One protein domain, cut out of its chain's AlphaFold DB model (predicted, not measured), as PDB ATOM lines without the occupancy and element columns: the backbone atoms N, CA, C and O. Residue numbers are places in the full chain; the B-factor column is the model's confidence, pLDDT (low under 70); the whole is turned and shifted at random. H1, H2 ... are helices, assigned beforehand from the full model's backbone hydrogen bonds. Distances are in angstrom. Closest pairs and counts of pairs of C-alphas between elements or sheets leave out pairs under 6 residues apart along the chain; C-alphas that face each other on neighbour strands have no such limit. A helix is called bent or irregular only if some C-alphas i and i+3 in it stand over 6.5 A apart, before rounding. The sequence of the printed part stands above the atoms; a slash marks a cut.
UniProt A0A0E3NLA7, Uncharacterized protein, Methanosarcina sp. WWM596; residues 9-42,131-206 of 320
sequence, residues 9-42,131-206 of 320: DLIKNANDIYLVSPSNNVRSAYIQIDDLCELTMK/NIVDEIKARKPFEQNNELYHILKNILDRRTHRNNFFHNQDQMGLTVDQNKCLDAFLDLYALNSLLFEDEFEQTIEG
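What this domain is: This is residues 9 to 42 and 131 to 206 of the 320 residues of an uncharacterized protein of Methanosarcina sp. WWM596 (UniProt A0A0E3NLA7). Look first for two long helices side by side, H2 and H5, which make the core; H4 crosses them on one side, and H1 folds back along H2 on the other. H3 packs on the last residues of H2 on the same side as H4, while H6 turns off at a corner from the end of H5, on the side where H1 lies. You will find 110 printed residues with six named helices, H1 to H6 in order along the chain, and no named strand, so the class is all helix. The whole is compact, with a radius of gyration of the C-alphas of 14.7 A, and spans 40 by 33 by 22 A.

How they stand to each other: Begin with H2, residues 22 to 42, the hub, which touches four other helices. It is irregular, with C-alphas 24 and 27 at 7.8 A, and has a kink of 42 degrees near residue 29. H5, residues 178 to 196, touches it at a shallow tilt of 23 degrees, the same way; their closest C-alphas, of Tyr 30 and Cys 181, are 5.2 A apart. H1, residues 9 to 20, forms a helical hairpin with H2, at a shallow tilt of 13 degrees, opposite ways, and the closest C-alphas, of Tyr 18 and Asn 25, are 5.6 A apart. H1 and H5 are near each other. H4, residues 147 to 167, touches H5 with residues 148 to 155 alone, at a steep tilt of 50 degrees; the closest C-alphas are those of Ile 151 and Asp 187, 5.8 A. It touches H2 at a steep tilt of 63 degrees, closest at C-alphas 34 and 159, 6.8 A. The packing is part aligned, part crossed. H3, residues 131 to 139, touches residues 38 to 42 of H2 alone, closest at Met 41 and Ile 132, whose C-alphas are 7.2 A apart. H3 is close to H4 but not clearly touching. H6, residues 198 to 204, and H5 only just touch, only at the corner, with 3 pairs of C-alphas within 8 A, the closest those of Ser 193 and Phe 200, 5.7 A. H6 is apart from H1, H2, H3 and H4. Every O i to N i+4 pair is within hydrogen-bond range in H1, H3, H4, H5 and H6; in H2 it is 15 of 17.

Where its parts are: Find C-alpha 22 at (115.521, 224.184, 122.697); from there H2 runs 28.0 A to C-alpha 42. H4 runs 30.3 A from C-alpha 147 at (122.626, 246.866, 109.201), and H5 runs 27.2 A. H1 measures 16.3 A, H3 12.3 A and H6 10.1 A, ending at C-alpha 204, (104.552, 236.707, 106.153).

The domain as a whole: The C-alphas farthest apart, of Asp 170 and Gly 206, are 47.5 A apart. Residues 43 to 130 are not printed, and C-alphas 42 and 131 across this cut are 10.8 A apart. Of the links printed whole, none is long. The mean pLDDT of the printed part is 89.6; look for values under 70 at residues 172 to 173.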
ATOM      1  N   ASP A   9     108.793 228.578 104.521       95.00
ATOM      2  CA  ASP A   9     108.473 227.213 104.951       95.00
ATOM      3  C   ASP A   9     109.692 226.477 105.526       95.00
ATOM      4  O   ASP A   9     109.601 225.784 106.545       95.00
ATOM      5  N   LEU A  10     110.873 226.654 104.929       95.81
ATOM      6  CA  LEU A  10     112.111 226.099 105.473       95.81
ATOM      7  C   LEU A  10     112.503 226.738 106.814       95.81
ATOM      8  O   LEU A  10     112.954 226.032 107.719       95.81
ATOM      9  N   ILE A  11     112.304 228.048 106.969       96.44
ATOM     10  CA  ILE A  11     112.573 228.753 108.226       96.44
ATOM     11  C   ILE A  11     111.577 228.309 109.305       96.44
ATOM     12  O   ILE A  11     111.997 228.057 110.432       96.44
ATOM     13  N   LYS A  12     110.292 228.119 108.974       95.56
ATOM     14  CA  LYS A  12     109.279 227.552 109.885       95.56
ATOM     15  C   LYS A  12     109.715 226.196 110.424       95.56
ATOM     16  O   LYS A  12     109.685 225.981 111.632       95.56
ATOM     17  N   ASN A  13     110.216 225.321 109.554       93.38
ATOM     18  CA  ASN A  13     110.739 224.019 109.967       93.38
ATOM     19  C   ASN A  13     111.957 224.143 110.901       93.38
ATOM     20  O   ASN A  13     112.066 223.403 111.880       93.38
ATOM     21  N   ALA A  14     112.871 225.083 110.636       94.44
ATOM     22  CA  ALA A  14     114.004 225.343 111.527       94.44
ATOM     23  C   ALA A  14     113.550 225.898 112.891       94.44
ATOM     24  O   ALA A  14     114.060 225.471 113.934       94.44
ATOM     25  N   ASN A  15     112.559 226.798 112.899       94.75
ATOM     26  CA  ASN A  15     111.926 227.305 114.114       94.75
ATOM     27  C   ASN A  15     111.319 226.152 114.923       94.75
ATOM     28  O   ASN A  15     111.557 226.061 116.124       94.75
ATOM     29  N   ASP A  16     110.598 225.239 114.275       92.56
ATOM     30  CA  ASP A  16     109.970 224.089 114.928       92.56
ATOM     31  C   ASP A  16     110.989 223.159 115.572       92.56
ATOM     32  O   ASP A  16     110.836 222.777 116.732       92.56
ATOM     33  N   ILE A  17     112.079 222.850 114.868       89.38
ATOM     34  CA  ILE A  17     113.166 222.033 115.417       89.38
ATOM     35  C   ILE A  17     113.709 222.660 116.703       89.38
ATOM     36  O   ILE A  17     113.916 221.953 117.694       89.38
ATOM     37  N   TYR A  18     113.904 223.978 116.718       91.38
ATOM     38  CA  TYR A  18     114.329 224.681 117.922       91.38
ATOM     39  C   TYR A  18     113.254 224.662 119.019       91.38
ATOM     40  O   TYR A  18     113.555 224.308 120.156       91.38
ATOM     41  N   LEU A  19     112.006 225.004 118.696       90.31
ATOM     42  CA  LEU A  19     110.911 225.164 119.659       90.31
ATOM     43  C   LEU A  19     110.439 223.843 120.277       90.31
ATOM     44  O   LEU A  19     109.992 223.836 121.421       90.31
ATOM     45  N   VAL A  20     110.580 222.718 119.572       87.25
ATOM     46  CA  VAL A  20     110.250 221.394 120.114       87.25
ATOM     47  C   VAL A  20     111.162 221.045 121.289       87.25
ATOM     48  O   VAL A  20     110.687 220.561 122.313       87.25
ATOM     49  N   SER A  21     112.470 221.292 121.186       83.44
ATOM     50  CA  SER A  21     113.399 221.010 122.285       83.44
ATOM     51  C   SER A  21     114.606 221.950 122.256       83.44
ATOM     52  O   SER A  21     115.678 221.559 121.784       83.44
ATOM     53  N   PRO A  22     114.475 223.176 122.803       76.81
ATOM     54  CA  PRO A  22     115.521 224.184 122.697       76.81
ATOM     55  C   PRO A  22     116.863 223.709 123.243       76.81
ATOM     56  O   PRO A  22     117.875 223.941 122.601       76.81
ATOM     57  N   SER A  23     116.891 222.994 124.372       77.19
ATOM     58  CA  SER A  23     118.127 222.525 125.016       77.19
ATOM     59  C   SER A  23     118.852 221.413 124.251       77.19
ATOM     60  O   SER A  23     120.082 221.373 124.262       77.19
ATOM     61  N   ASN A  24     118.117 220.534 123.568       82.25
ATOM     62  CA  ASN A  24     118.698 219.398 122.847       82.25
ATOM     63  C   ASN A  24     118.986 219.717 121.375       82.25
ATOM     64  O   ASN A  24     119.889 219.125 120.785       82.25
ATOM     65  N   ASN A  25     118.264 220.678 120.792       84.56
ATOM     66  CA  ASN A  25     118.326 220.976 119.362       84.56
ATOM     67  C   ASN A  25     119.123 222.242 119.018       84.56
ATOM     68  O   ASN A  25     119.251 222.539 117.833       84.56
ATOM     69  N   VAL A  26     119.719 222.948 120.000       87.00
ATOM     70  CA  VAL A  26     120.530 224.171 119.773       87.00
ATOM     71  C   VAL A  26     121.500 224.006 118.603       87.00
ATOM     72  O   VAL A  26     121.554 224.844 117.710       87.00
ATOM     73  N   ARG A  27     122.285 222.921 118.595       86.19
ATOM     74  CA  ARG A  27     123.339 222.717 117.588       86.19
ATOM     75  C   ARG A  27     122.762 222.436 116.204       86.19
ATOM     76  O   ARG A  27     123.254 222.988 115.225       86.19
ATOM     77  N   SER A  28     121.732 221.597 116.133       87.25
ATOM     78  CA  SER A  28     121.060 221.245 114.881       87.25
ATOM     79  C   SER A  28     120.394 222.463 114.251       87.25
ATOM     80  O   SER A  28     120.626 222.734 113.076       87.25
ATOM     81  N   ALA A  29     119.650 223.236 115.048       90.62
ATOM     82  CA  ALA A  29     119.031 224.479 114.606       90.62
ATOM     83  C   ALA A  29     120.089 225.493 114.140       90.62
ATOM     84  O   ALA A  29     119.981 226.028 113.044       90.62
ATOM     85  N   TYR A  30     121.168 225.684 114.907       90.56
ATOM     86  CA  TYR A  30     122.268 226.585 114.538       90.56
ATOM     87  C   TYR A  30     122.893 226.251 113.176       90.56
ATOM     88  O   TYR A  30     123.110 227.144 112.361       90.56
ATOM     89  N   ILE A  31     123.162 224.970 112.905       88.44
ATOM     90  CA  ILE A  31     123.732 224.539 111.620       88.44
ATOM     91  C   ILE A  31     122.747 224.795 110.475       88.44
ATOM     92  O   ILE A  31     123.149 225.332 109.445       88.44
ATOM     93  N   GLN A  32     121.469 224.453 110.672       91.62
ATOM     94  CA  GLN A  32     120.422 224.677 109.673       91.62
ATOM     95  C   GLN A  32     120.256 226.159 109.338       91.62
ATOM     96  O   GLN A  32     120.145 226.500 108.167       91.62
ATOM     97  N   ILE A  33     120.300 227.045 110.335       94.12
ATOM     98  CA  ILE A  33     120.201 228.495 110.133       94.12
ATOM     99  C   ILE A  33     121.309 229.010 109.211       94.12
ATOM    100  O   ILE A  33     121.031 229.791 108.306       94.12
ATOM    101  N   ASP A  34     122.554 228.569 109.395       90.88
ATOM    102  CA  ASP A  34     123.664 229.011 108.541       90.88
ATOM    103  C   ASP A  34     123.495 228.551 107.079       90.88
ATOM    104  O   ASP A  34     123.860 229.281 106.149       90.88
ATOM    105  N   ASP A  35     122.928 227.361 106.862       91.62
ATOM    106  CA  ASP A  35     122.619 226.855 105.521       91.62
ATOM    107  C   ASP A  35     121.425 227.607 104.905       91.62
ATOM    108  O   ASP A  35     121.453 227.950 103.719       91.62
ATOM    109  N   LEU A  36     120.420 227.960 105.716       96.00
ATOM    110  CA  LEU A  36     119.306 228.815 105.304       96.00
ATOM    111  C   LEU A  36     119.771 230.229 104.955       96.00
ATOM    112  O   LEU A  36     119.341 230.750 103.935       96.00
ATOM    113  N   CYS A  37     120.708 230.825 105.701       96.00
ATOM    114  CA  CYS A  37     121.291 232.121 105.344       96.00
ATOM    115  C   CYS A  37     121.938 232.083 103.951       96.00
ATOM    116  O   CYS A  37     121.746 232.994 103.144       96.00
ATOM    117  N   GLU A  38     122.695 231.026 103.632       94.19
ATOM    118  CA  GLU A  38     123.262 230.857 102.290       94.19
ATOM    119  C   GLU A  38     122.171 230.706 101.227       94.19
ATOM    120  O   GLU A  38     122.260 231.324 100.163       94.19
ATOM    121  N   LEU A  39     121.141 229.904 101.503       94.88
ATOM    122  CA  LEU A  39     120.034 229.692 100.579       94.88
ATOM    123  C   LEU A  39     119.240 230.982 100.331       94.88
ATOM    124  O   LEU A  39     118.940 231.284  99.176       94.88
ATOM    125  N   THR A  40     118.967 231.772 101.371       96.06
ATOM    126  CA  THR A  40     118.346 233.103 101.295       96.06
ATOM    127  C   THR A  40     119.158 234.017 100.382       96.06
ATOM    128  O   THR A  40     118.622 234.584  99.431       96.06
ATOM    129  N   MET A  41     120.474 234.094 100.592       95.69
ATOM    130  CA  MET A  41     121.372 234.906  99.766       95.69
ATOM    131  C   MET A  41     121.393 234.473  98.295       95.69
ATOM    132  O   MET A  41     121.291 235.310  97.396       95.69
ATOM    133  N   LYS A  42     121.481 233.165  98.025       94.19
ATOM    134  CA  LYS A  42     121.425 232.615  96.660       94.19
ATOM    135  C   LYS A  42     120.083 232.898  95.984       94.19
ATOM    136  O   LYS A  42     120.048 233.328  94.831       94.19
ATOM    137  N   ASN A 131     132.316 234.408  98.289       91.75
ATOM    138  CA  ASN A 131     131.975 234.914  96.960       91.75
ATOM    139  C   ASN A 131     130.503 235.331  96.859       91.75
ATOM    140  O   ASN A 131     130.199 236.346  96.243       91.75
ATOM    141  N   ILE A 132     129.592 234.580  97.485       93.25
ATOM    142  CA  ILE A 132     128.163 234.925  97.528       93.25
ATOM    143  C   ILE A 132     127.947 236.250  98.272       93.25
ATOM    144  O   ILE A 132     127.223 237.116  97.784       93.25
ATOM    145  N   VAL A 133     128.603 236.431  99.422       92.44
ATOM    146  CA  VAL A 133     128.531 237.676 100.207       92.44
ATOM    147  C   VAL A 133     129.078 238.866  99.414       92.44
ATOM    148  O   VAL A 133     128.470 239.938  99.416       92.44
ATOM    149  N   ASP A 134     130.198 238.694  98.712       91.38
ATOM    150  CA  ASP A 134     130.786 239.758  97.893       91.38
ATOM    151  C   ASP A 134     129.898 240.125  96.694       91.38
ATOM    152  O   ASP A 134     129.750 241.305  96.370       91.38
ATOM    153  N   GLU A 135     129.227 239.150  96.079       92.50
ATOM    154  CA  GLU A 135     128.246 239.410  95.021       92.50
ATOM    155  C   GLU A 135     127.017 240.171  95.532       92.50
ATOM    156  O   GLU A 135     126.506 241.045  94.827       92.50
ATOM    157  N   ILE A 136     126.566 239.905  96.762       92.81
ATOM    158  CA  ILE A 136     125.500 240.694  97.393       92.81
ATOM    159  C   ILE A 136     125.948 242.134  97.593       92.81
ATOM    160  O   ILE A 136     125.242 243.041  97.159       92.81
ATOM    161  N   LYS A 137     127.135 242.354  98.170       90.56
ATOM    162  CA  LYS A 137     127.699 243.702  98.357       90.56
ATOM    163  C   LYS A 137     127.835 244.459  97.036       90.56
ATOM    164  O   LYS A 137     127.593 245.660  96.991       90.56
ATOM    165  N   ALA A 138     128.199 243.768  95.955       88.50
ATOM    166  CA  ALA A 138     128.321 244.374  94.633       88.50
ATOM    167  C   ALA A 138     126.961 244.773  94.029       88.50
ATOM    168  O   ALA A 138     126.876 245.768  93.313       88.50
ATOM    169  N   ARG A 139     125.900 243.998  94.294       88.56
ATOM    170  CA  ARG A 139     124.556 244.216  93.726       88.56
ATOM    171  C   ARG A 139     123.658 245.105  94.577       88.56
ATOM    172  O   ARG A 139     122.770 245.757  94.039       88.56
ATOM    173  N   LYS A 140     123.895 245.132  95.882       87.56
ATOM    174  CA  LYS A 140     123.251 246.010  96.853       87.56
ATOM    175  C   LYS A 140     124.363 246.725  97.621       87.56
ATOM    176  O   LYS A 140     124.733 246.263  98.691       87.56
ATOM    177  N   PRO A 141     124.969 247.784  97.059       79.88
ATOM    178  CA  PRO A 141     126.031 248.508  97.743       79.88
ATOM    179  C   PRO A 141     125.474 249.220  98.977       79.88
ATOM    180  O   PRO A 141     124.463 249.917  98.905       79.88
ATOM    181  N   PHE A 142     126.149 249.050 100.108       84.56
ATOM    182  CA  PHE A 142     125.797 249.669 101.380       84.56
ATOM    183  C   PHE A 142     127.050 250.122 102.132       84.56
ATOM    184  O   PHE A 142     128.145 249.591 101.934       84.56
ATOM    185  N   GLU A 143     126.890 251.124 102.996       80.81
ATOM    186  CA  GLU A 143     127.968 251.629 103.848       80.81
ATOM    187  C   GLU A 143     128.310 250.647 104.982       80.81
ATOM    188  O   GLU A 143     127.506 249.793 105.347       80.81
ATOM    189  N   GLN A 144     129.493 250.782 105.590       77.31
ATOM    190  CA  GLN A 144     129.925 249.899 106.689       77.31
ATOM    191  C   GLN A 144     129.046 249.997 107.944       77.31
ATOM    192  O   GLN A 144     129.015 249.054 108.726       77.31
ATOM    193  N   ASN A 145     128.334 251.113 108.124       76.75
ATOM    194  CA  ASN A 145     127.390 251.311 109.226       76.75
ATOM    195  C   ASN A 145     125.983 250.776 108.902       76.75
ATOM    196  O   ASN A 145     125.064 250.943 109.699       76.75
ATOM    197  N   ASN A 146     125.785 250.194 107.715       90.06
ATOM    198  CA  ASN A 146     124.507 249.625 107.323       90.06
ATOM    199  C   ASN A 146     124.259 248.306 108.064       90.06
ATOM    200  O   ASN A 146     125.161 247.483 108.217       90.06
ATOM    201  N   GLU A 147     123.018 248.075 108.479       90.88
ATOM    202  CA  GLU A 147     122.626 246.866 109.201       90.88
ATOM    203  C   GLU A 147     122.962 245.582 108.427       90.88
ATOM    204  O   GLU A 147     123.550 244.660 108.993       90.88
ATOM    205  N   LEU A 148     122.730 245.554 107.109       92.88
ATOM    206  CA  LEU A 148     123.038 244.396 106.266       92.88
ATOM    207  C   LEU A 148     124.536 244.060 106.275       92.88
ATOM    208  O   LEU A 148     124.899 242.885 106.235       92.88
ATOM    209  N   TYR A 149     125.419 245.059 106.392       92.19
ATOM    210  CA  TYR A 149     126.856 244.816 106.542       92.19
ATOM    211  C   TYR A 149     127.156 244.030 107.822       92.19
ATOM    212  O   TYR A 149     127.914 243.056 107.788       92.19
ATOM    213  N   HIS A 150     126.554 244.436 108.940       92.56
ATOM    214  CA  HIS A 150     126.744 243.784 110.232       92.56
ATOM    215  C   HIS A 150     126.173 242.365 110.243       92.56
ATOM    216  O   HIS A 150     126.874 241.447 110.664       92.56
ATOM    217  N   ILE A 151     124.972 242.167 109.696       95.00
ATOM    218  CA  ILE A 151     124.349 240.843 109.569       95.00
ATOM    219  C   ILE A 151     125.223 239.906 108.729       95.00
ATOM    220  O   ILE A 151     125.580 238.815 109.174       95.00
ATOM    221  N   LEU A 152     125.655 240.341 107.540       94.69
ATOM    222  CA  LEU A 152     126.510 239.523 106.675       94.69
ATOM    223  C   LEU A 152     127.847 239.191 107.339       94.69
ATOM    224  O   LEU A 152     128.336 238.071 107.190       94.69
ATOM    225  N   LYS A 153     128.429 240.131 108.090       92.94
ATOM    226  CA  LYS A 153     129.647 239.885 108.866       92.94
ATOM    227  C   LYS A 153     129.416 238.839 109.959       92.94
ATOM    228  O   LYS A 153     130.195 237.895 110.044       92.94
ATOM    229  N   ASN A 154     128.343 238.956 110.741       93.81
ATOM    230  CA  ASN A 154     128.019 237.993 111.796       93.81
ATOM    231  C   ASN A 154     127.842 236.579 111.228       93.81
ATOM    232  O   ASN A 154     128.403 235.621 111.763       93.81
ATOM    233  N   ILE A 155     127.112 236.440 110.114       94.88
ATOM    234  CA  ILE A 155     126.921 235.144 109.448       94.88
ATOM    235  C   ILE A 155     128.265 234.596 108.935       94.88
ATOM    236  O   ILE A 155     128.553 233.407 109.088       94.88
ATOM    237  N   LEU A 156     129.118 235.448 108.359       92.81
ATOM    238  CA  LEU A 156     130.453 235.066 107.888       92.81
ATOM    239  C   LEU A 156     131.338 234.548 109.029       92.81
ATOM    240  O   LEU A 156     131.994 233.515 108.881       92.81
ATOM    241  N   ASP A 157     131.339 235.243 110.165       91.25
ATOM    242  CA  ASP A 157     132.122 234.883 111.346       91.25
ATOM    243  C   ASP A 157     131.640 233.542 111.926       91.25
ATOM    244  O   ASP A 157     132.458 232.651 112.188       91.25
ATOM    245  N   ARG A 158     130.316 233.333 112.030       91.06
ATOM    246  CA  ARG A 158     129.727 232.039 112.427       91.06
ATOM    247  C   ARG A 158     130.138 230.912 111.493       91.06
ATOM    248  O   ARG A 158     130.609 229.866 111.945       91.06
ATOM    249  N   ARG A 159     130.031 231.131 110.183       89.19
ATOM    250  CA  ARG A 159     130.379 230.114 109.193       89.19
ATOM    251  C   ARG A 159     131.869 229.803 109.173       89.19
ATOM    252  O   ARG A 159     132.245 228.645 109.013       89.19
ATOM    253  N   THR A 160     132.717 230.807 109.381       88.00
ATOM    254  CA  THR A 160     134.163 230.615 109.550       88.00
ATOM    255  C   THR A 160     134.437 229.748 110.776       88.00
ATOM    256  O   THR A 160     135.182 228.775 110.689       88.00
ATOM    257  N   HIS A 161     133.778 230.035 111.902       86.44
ATOM    258  CA  HIS A 161     133.885 229.229 113.117       86.44
ATOM    259  C   HIS A 161     133.407 227.780 112.908       86.44
ATOM    260  O   HIS A 161     134.059 226.843 113.369       86.44
ATOM    261  N   ARG A 162     132.311 227.587 112.165       85.81
ATOM    262  CA  ARG A 162     131.790 226.269 111.781       85.81
ATOM    263  C   ARG A 162     132.748 225.505 110.870       85.81
ATOM    264  O   ARG A 162     133.002 224.330 111.103       85.81
ATOM    265  N   ASN A 163     133.302 226.154 109.850       84.25
ATOM    266  CA  ASN A 163     134.280 225.532 108.958       84.25
ATOM    267  C   ASN A 163     135.560 225.159 109.716       84.25
ATOM    268  O   ASN A 163     136.081 224.063 109.531       84.25
ATOM    269  N   ASN A 164     136.031 226.026 110.617       84.88
ATOM    270  CA  ASN A 164     137.175 225.722 111.473       84.88
ATOM    271  C   ASN A 164     136.913 224.494 112.346       84.88
ATOM    272  O   ASN A 164     137.801 223.665 112.463       84.88
ATOM    273  N   PHE A 165     135.699 224.300 112.864       83.06
ATOM    274  CA  PHE A 165     135.362 223.080 113.602       83.06
ATOM    275  C   PHE A 165     135.566 221.796 112.774       83.06
ATOM    276  O   PHE A 165     136.023 220.793 113.308       83.06
ATOM    277  N   PHE A 166     135.284 221.820 111.468       79.75
ATOM    278  CA  PHE A 166     135.473 220.652 110.598       79.75
ATOM    279  C   PHE A 166     136.920 220.440 110.130       79.75
ATOM    280  O   PHE A 166     137.252 219.354 109.650       79.75
ATOM    281  N   HIS A 167     137.778 221.458 110.232       83.06
ATOM    282  CA  HIS A 167     139.116 221.444 109.627       83.06
ATOM    283  C   HIS A 167     140.263 221.654 110.622       83.06
ATOM    284  O   HIS A 167     141.408 221.342 110.300       83.06
ATOM    285  N   ASN A 168     139.979 222.155 111.822       82.00
ATOM    286  CA  ASN A 168     140.954 222.389 112.874       82.00
ATOM    287  C   ASN A 168     140.889 221.263 113.911       82.00
ATOM    288  O   ASN A 168     139.927 221.159 114.670       82.00
ATOM    289  N   GLN A 169     141.944 220.451 113.965       76.44
ATOM    290  CA  GLN A 169     142.054 219.324 114.897       76.44
ATOM    291  C   GLN A 169     142.129 219.764 116.368       76.44
ATOM    292  O   GLN A 169     141.796 218.976 117.250       76.44
ATOM    293  N   ASP A 170     142.493 221.024 116.633       77.94
ATOM    294  CA  ASP A 170     142.551 221.586 117.986       77.94
ATOM    295  C   ASP A 170     141.173 222.059 118.490       77.94
ATOM    296  O   ASP A 170     140.999 222.362 119.675       77.94
ATOM    297  N   GLN A 171     140.162 222.122 117.614       74.62
ATOM    298  CA  GLN A 171     138.812 222.536 117.983       74.62
ATOM    299  C   GLN A 171     137.964 221.323 118.395       74.62
ATOM    300  O   GLN A 171     137.298 220.690 117.585       74.62
ATOM    301  N   MET A 172     137.928 221.035 119.700       63.44
ATOM    302  CA  MET A 172     137.222 219.874 120.275       63.44
ATOM    303  C   MET A 172     135.681 219.912 120.156       63.44
ATOM    304  O   MET A 172     135.007 218.956 120.542       63.44
ATOM    305  N   GLY A 173     135.090 221.008 119.666       68.00
ATOM    306  CA  GLY A 173     133.638 221.167 119.575       68.00
ATOM    307  C   GLY A 173     133.187 222.453 118.882       68.00
ATOM    308  O   GLY A 173     133.871 223.479 118.916       68.00
ATOM    309  N   LEU A 174     131.987 222.417 118.298       75.56
ATOM    310  CA  LEU A 174     131.235 223.618 117.947       75.56
ATOM    311  C   LEU A 174     130.556 224.122 119.231       75.56
ATOM    312  O   LEU A 174     129.506 223.613 119.634       75.56
ATOM    313  N   THR A 175     131.192 225.061 119.936       77.88
ATOM    314  CA  THR A 175     130.678 225.610 121.205       77.88
ATOM    315  C   THR A 175     129.516 226.570 120.937       77.88
ATOM    316  O   THR A 175     129.671 227.795 120.980       77.88
ATOM    317  N   VAL A 176     128.350 225.993 120.643       84.06
ATOM    318  CA  VAL A 176     127.081 226.704 120.452       84.06
ATOM    319  C   VAL A 176     126.250 226.599 121.722       84.06
ATOM    320  O   VAL A 176     125.853 225.503 122.122       84.06
ATOM    321  N   ASP A 177     126.001 227.745 122.342       89.06
ATOM    322  CA  ASP A 177     125.023 227.900 123.413       89.06
ATOM    323  C   ASP A 177     123.691 228.430 122.855       89.06
ATOM    324  O   ASP A 177     123.567 228.779 121.676       89.06
ATOM    325  N   GLN A 178     122.675 228.476 123.713       90.19
ATOM    326  CA  GLN A 178     121.338 228.906 123.322       90.19
ATOM    327  C   GLN A 178     121.299 230.354 122.811       90.19
ATOM    328  O   GLN A 178     120.552 230.634 121.878       90.19
ATOM    329  N   ASN A 179     122.111 231.255 123.373       92.31
ATOM    330  CA  ASN A 179     122.135 232.657 122.961       92.31
ATOM    331  C   ASN A 179     122.690 232.800 121.547       92.31
ATOM    332  O   ASN A 179     122.049 233.435 120.720       92.31
ATOM    333  N   LYS A 180     123.794 232.115 121.232       92.38
ATOM    334  CA  LYS A 180     124.363 232.099 119.876       92.38
ATOM    335  C   LYS A 180     123.393 231.544 118.835       92.38
ATOM    336  O   LYS A 180     123.392 232.003 117.698       92.38
ATOM    337  N   CYS A 181     122.585 230.549 119.203       93.31
ATOM    338  CA  CYS A 181     121.548 230.020 118.318       93.31
ATOM    339  C   CYS A 181     120.402 231.004 118.104       93.31
ATOM    340  O   CYS A 181     119.953 231.174 116.975       93.31
ATOM    341  N   LEU A 182     119.953 231.669 119.164       94.75
ATOM    342  CA  LEU A 182     118.926 232.698 119.064       94.75
ATOM    343  C   LEU A 182     119.421 233.911 118.256       94.75
ATOM    344  O   LEU A 182     118.694 234.379 117.391       94.75
ATOM    345  N   ASP A 183     120.663 234.360 118.465       95.25
ATOM    346  CA  ASP A 183     121.308 235.399 117.645       95.25
ATOM    347  C   ASP A 183     121.340 235.001 116.162       95.25
ATOM    348  O   ASP A 183     121.042 235.815 115.293       95.25
ATOM    349  N   ALA A 184     121.634 233.731 115.858       95.88
ATOM    350  CA  ALA A 184     121.628 233.241 114.485       95.88
ATOM    351  C   ALA A 184     120.227 233.303 113.845       95.88
ATOM    352  O   ALA A 184     120.122 233.697 112.684       95.88
ATOM    353  N   PHE A 185     119.161 232.961 114.583       96.75
ATOM    354  CA  PHE A 185     117.783 233.125 114.098       96.75
ATOM    355  C   PHE A 185     117.460 234.591 113.810       96.75
ATOM    356  O   PHE A 185     116.894 234.893 112.762       96.75
ATOM    357  N   LEU A 186     117.843 235.500 114.713       95.75
ATOM    358  CA  LEU A 186     117.597 236.929 114.518       95.75
ATOM    359  C   LEU A 186     118.325 237.461 113.284       95.75
ATOM    360  O   LEU A 186     117.719 238.175 112.487       95.75
ATOM    361  N   ASP A 187     119.579 237.054 113.082       96.81
ATOM    362  CA  ASP A 187     120.329 237.409 111.879       96.81
ATOM    363  C   ASP A 187     119.665 236.860 110.607       96.81
ATOM    364  O   ASP A 187     119.668 237.538 109.584       96.81
ATOM    365  N   LEU A 188     119.076 235.658 110.649       97.38
ATOM    366  CA  LEU A 188     118.340 235.086 109.517       97.38
ATOM    367  C   LEU A 188     117.060 235.873 109.211       97.38
ATOM    368  O   LEU A 188     116.794 236.157 108.043       97.38
ATOM    369  N   TYR A 189     116.278 236.258 110.222       96.50
ATOM    370  CA  TYR A 189     115.082 237.083 110.011       96.50
ATOM    371  C   TYR A 189     115.447 238.460 109.448       96.50
ATOM    372  O   TYR A 189     114.881 238.876 108.435       96.50
ATOM    373  N   ALA A 190     116.450 239.120 110.036       95.56
ATOM    374  CA  ALA A 190     116.954 240.405 109.561       95.56
ATOM    375  C   ALA A 190     117.500 240.300 108.131       95.56
ATOM    376  O   ALA A 190     117.223 241.157 107.300       95.56
ATOM    377  N   LEU A 191     118.221 239.223 107.802       96.62
ATOM    378  CA  LEU A 191     118.716 238.981 106.447       96.62
ATOM    379  C   LEU A 191     117.574 238.887 105.430       96.62
ATOM    380  O   LEU A 191     117.684 239.471 104.354       96.62
ATOM    381  N   ASN A 192     116.494 238.164 105.744       95.81
ATOM    382  CA  ASN A 192     115.354 238.047 104.834       95.81
ATOM    383  C   ASN A 192     114.653 239.400 104.646       95.81
ATOM    384  O   ASN A 192     114.465 239.810 103.502       95.81
ATOM    385  N   SER A 193     114.367 240.121 105.734       94.19
ATOM    386  CA  SER A 193     113.780 241.469 105.679       94.19
ATOM    387  C   SER A 193     114.658 242.445 104.880       94.19
ATOM    388  O   SER A 193     114.184 243.096 103.956       94.19
ATOM    389  N   LEU A 194     115.970 242.485 105.127       94.56
ATOM    390  CA  LEU A 194     116.876 243.418 104.451       94.56
ATOM    391  C   LEU A 194     117.144 243.066 102.985       94.56
ATOM    392  O   LEU A 194     117.487 243.952 102.203       94.56
ATOM    393  N   LEU A 195     117.061 241.793 102.589       94.56
ATOM    394  CA  LEU A 195     117.279 241.391 101.198       94.56
ATOM    395  C   LEU A 195     116.002 241.504 100.363       94.56
ATOM    396  O   LEU A 195     116.062 242.046  99.258       94.56
ATOM    397  N   PHE A 196     114.876 241.015 100.874       93.38
ATOM    398  CA  PHE A 196     113.613 240.949 100.137       93.38
ATOM    399  C   PHE A 196     112.674 242.136 100.401       93.38
ATOM    400  O   PHE A 196     111.742 242.322  99.622       93.38
ATOM    401  N   GLU A 197     112.957 242.967 101.411       91.69
ATOM    402  CA  GLU A 197     112.210 244.195 101.735       91.69
ATOM    403  C   GLU A 197     110.701 243.900 101.838       91.69
ATOM    404  O   GLU A 197     110.313 242.913 102.470       91.69
ATOM    405  N   ASP A 198     109.863 244.693 101.168       91.31
ATOM    406  CA  ASP A 198     108.407 244.550 101.135       91.31
ATOM    407  C   ASP A 198     107.940 243.136 100.733       91.31
ATOM    408  O   ASP A 198     106.875 242.696 101.162       91.31
ATOM    409  N   GLU A 199     108.708 242.399  99.913       92.19
ATOM    410  CA  GLU A 199     108.329 241.036  99.512       92.19
ATOM    411  C   GLU A 199     108.317 240.097 100.727       92.19
ATOM    412  O   GLU A 199     107.459 239.218 100.803       92.19
ATOM    413  N   PHE A 200     109.219 240.284 101.697       93.56
ATOM    414  CA  PHE A 200     109.232 239.494 102.931       93.56
ATOM    415  C   PHE A 200     108.030 239.814 103.812       93.56
ATOM    416  O   PHE A 200     107.317 238.889 104.194       93.56
ATOM    417  N   GLU A 201     107.768 241.098 104.065       91.81
ATOM    418  CA  GLU A 201     106.637 241.558 104.884       91.81
ATOM    419  C   GLU A 201     105.301 241.065 104.314       91.81
ATOM    420  O   GLU A 201     104.529 240.410 105.009       91.81
ATOM    421  N   GLN A 202     105.077 241.248 103.009       93.25
ATOM    422  CA  GLN A 202     103.867 240.772 102.326       93.25
ATOM    423  C   GLN A 202     103.724 239.247 102.354       93.25
ATOM    424  O   GLN A 202     102.613 238.726 102.359       93.25
ATOM    425  N   THR A 203     104.840 238.514 102.333       92.50
ATOM    426  CA  THR A 203     104.816 237.045 102.344       92.50
ATOM    427  C   THR A 203     104.399 236.501 103.704       92.50
ATOM    428  O   THR A 203     103.712 235.481 103.769       92.50
ATOM    429  N   ILE A 204     104.837 237.148 104.784       94.00
ATOM    430  CA  ILE A 204     104.552 236.707 106.153       94.00
ATOM    431  C   ILE A 204     103.262 237.321 106.702       94.00
ATOM    432  O   ILE A 204     102.750 236.855 107.723       94.00
ATOM    433  N   GLU A 205     102.715 238.337 106.028       91.94
ATOM    434  CA  GLU A 205     101.422 238.926 106.351       91.94
ATOM    435  C   GLU A 205     100.332 237.839 106.342       91.94
ATOM    436  O   GLU A 205     100.040 237.198 105.335       91.94
ATOM    437  N   GLY A 206      99.734 237.601 107.509       89.12
ATOM    438  CA  GLY A 206      98.711 236.570 107.687       89.12
ATOM    439  C   GLY A 206      99.238 235.148 107.933       89.12
ATOM    440  O   GLY A 206      98.436 234.285 108.298       89.12
TER     441      GLY A 206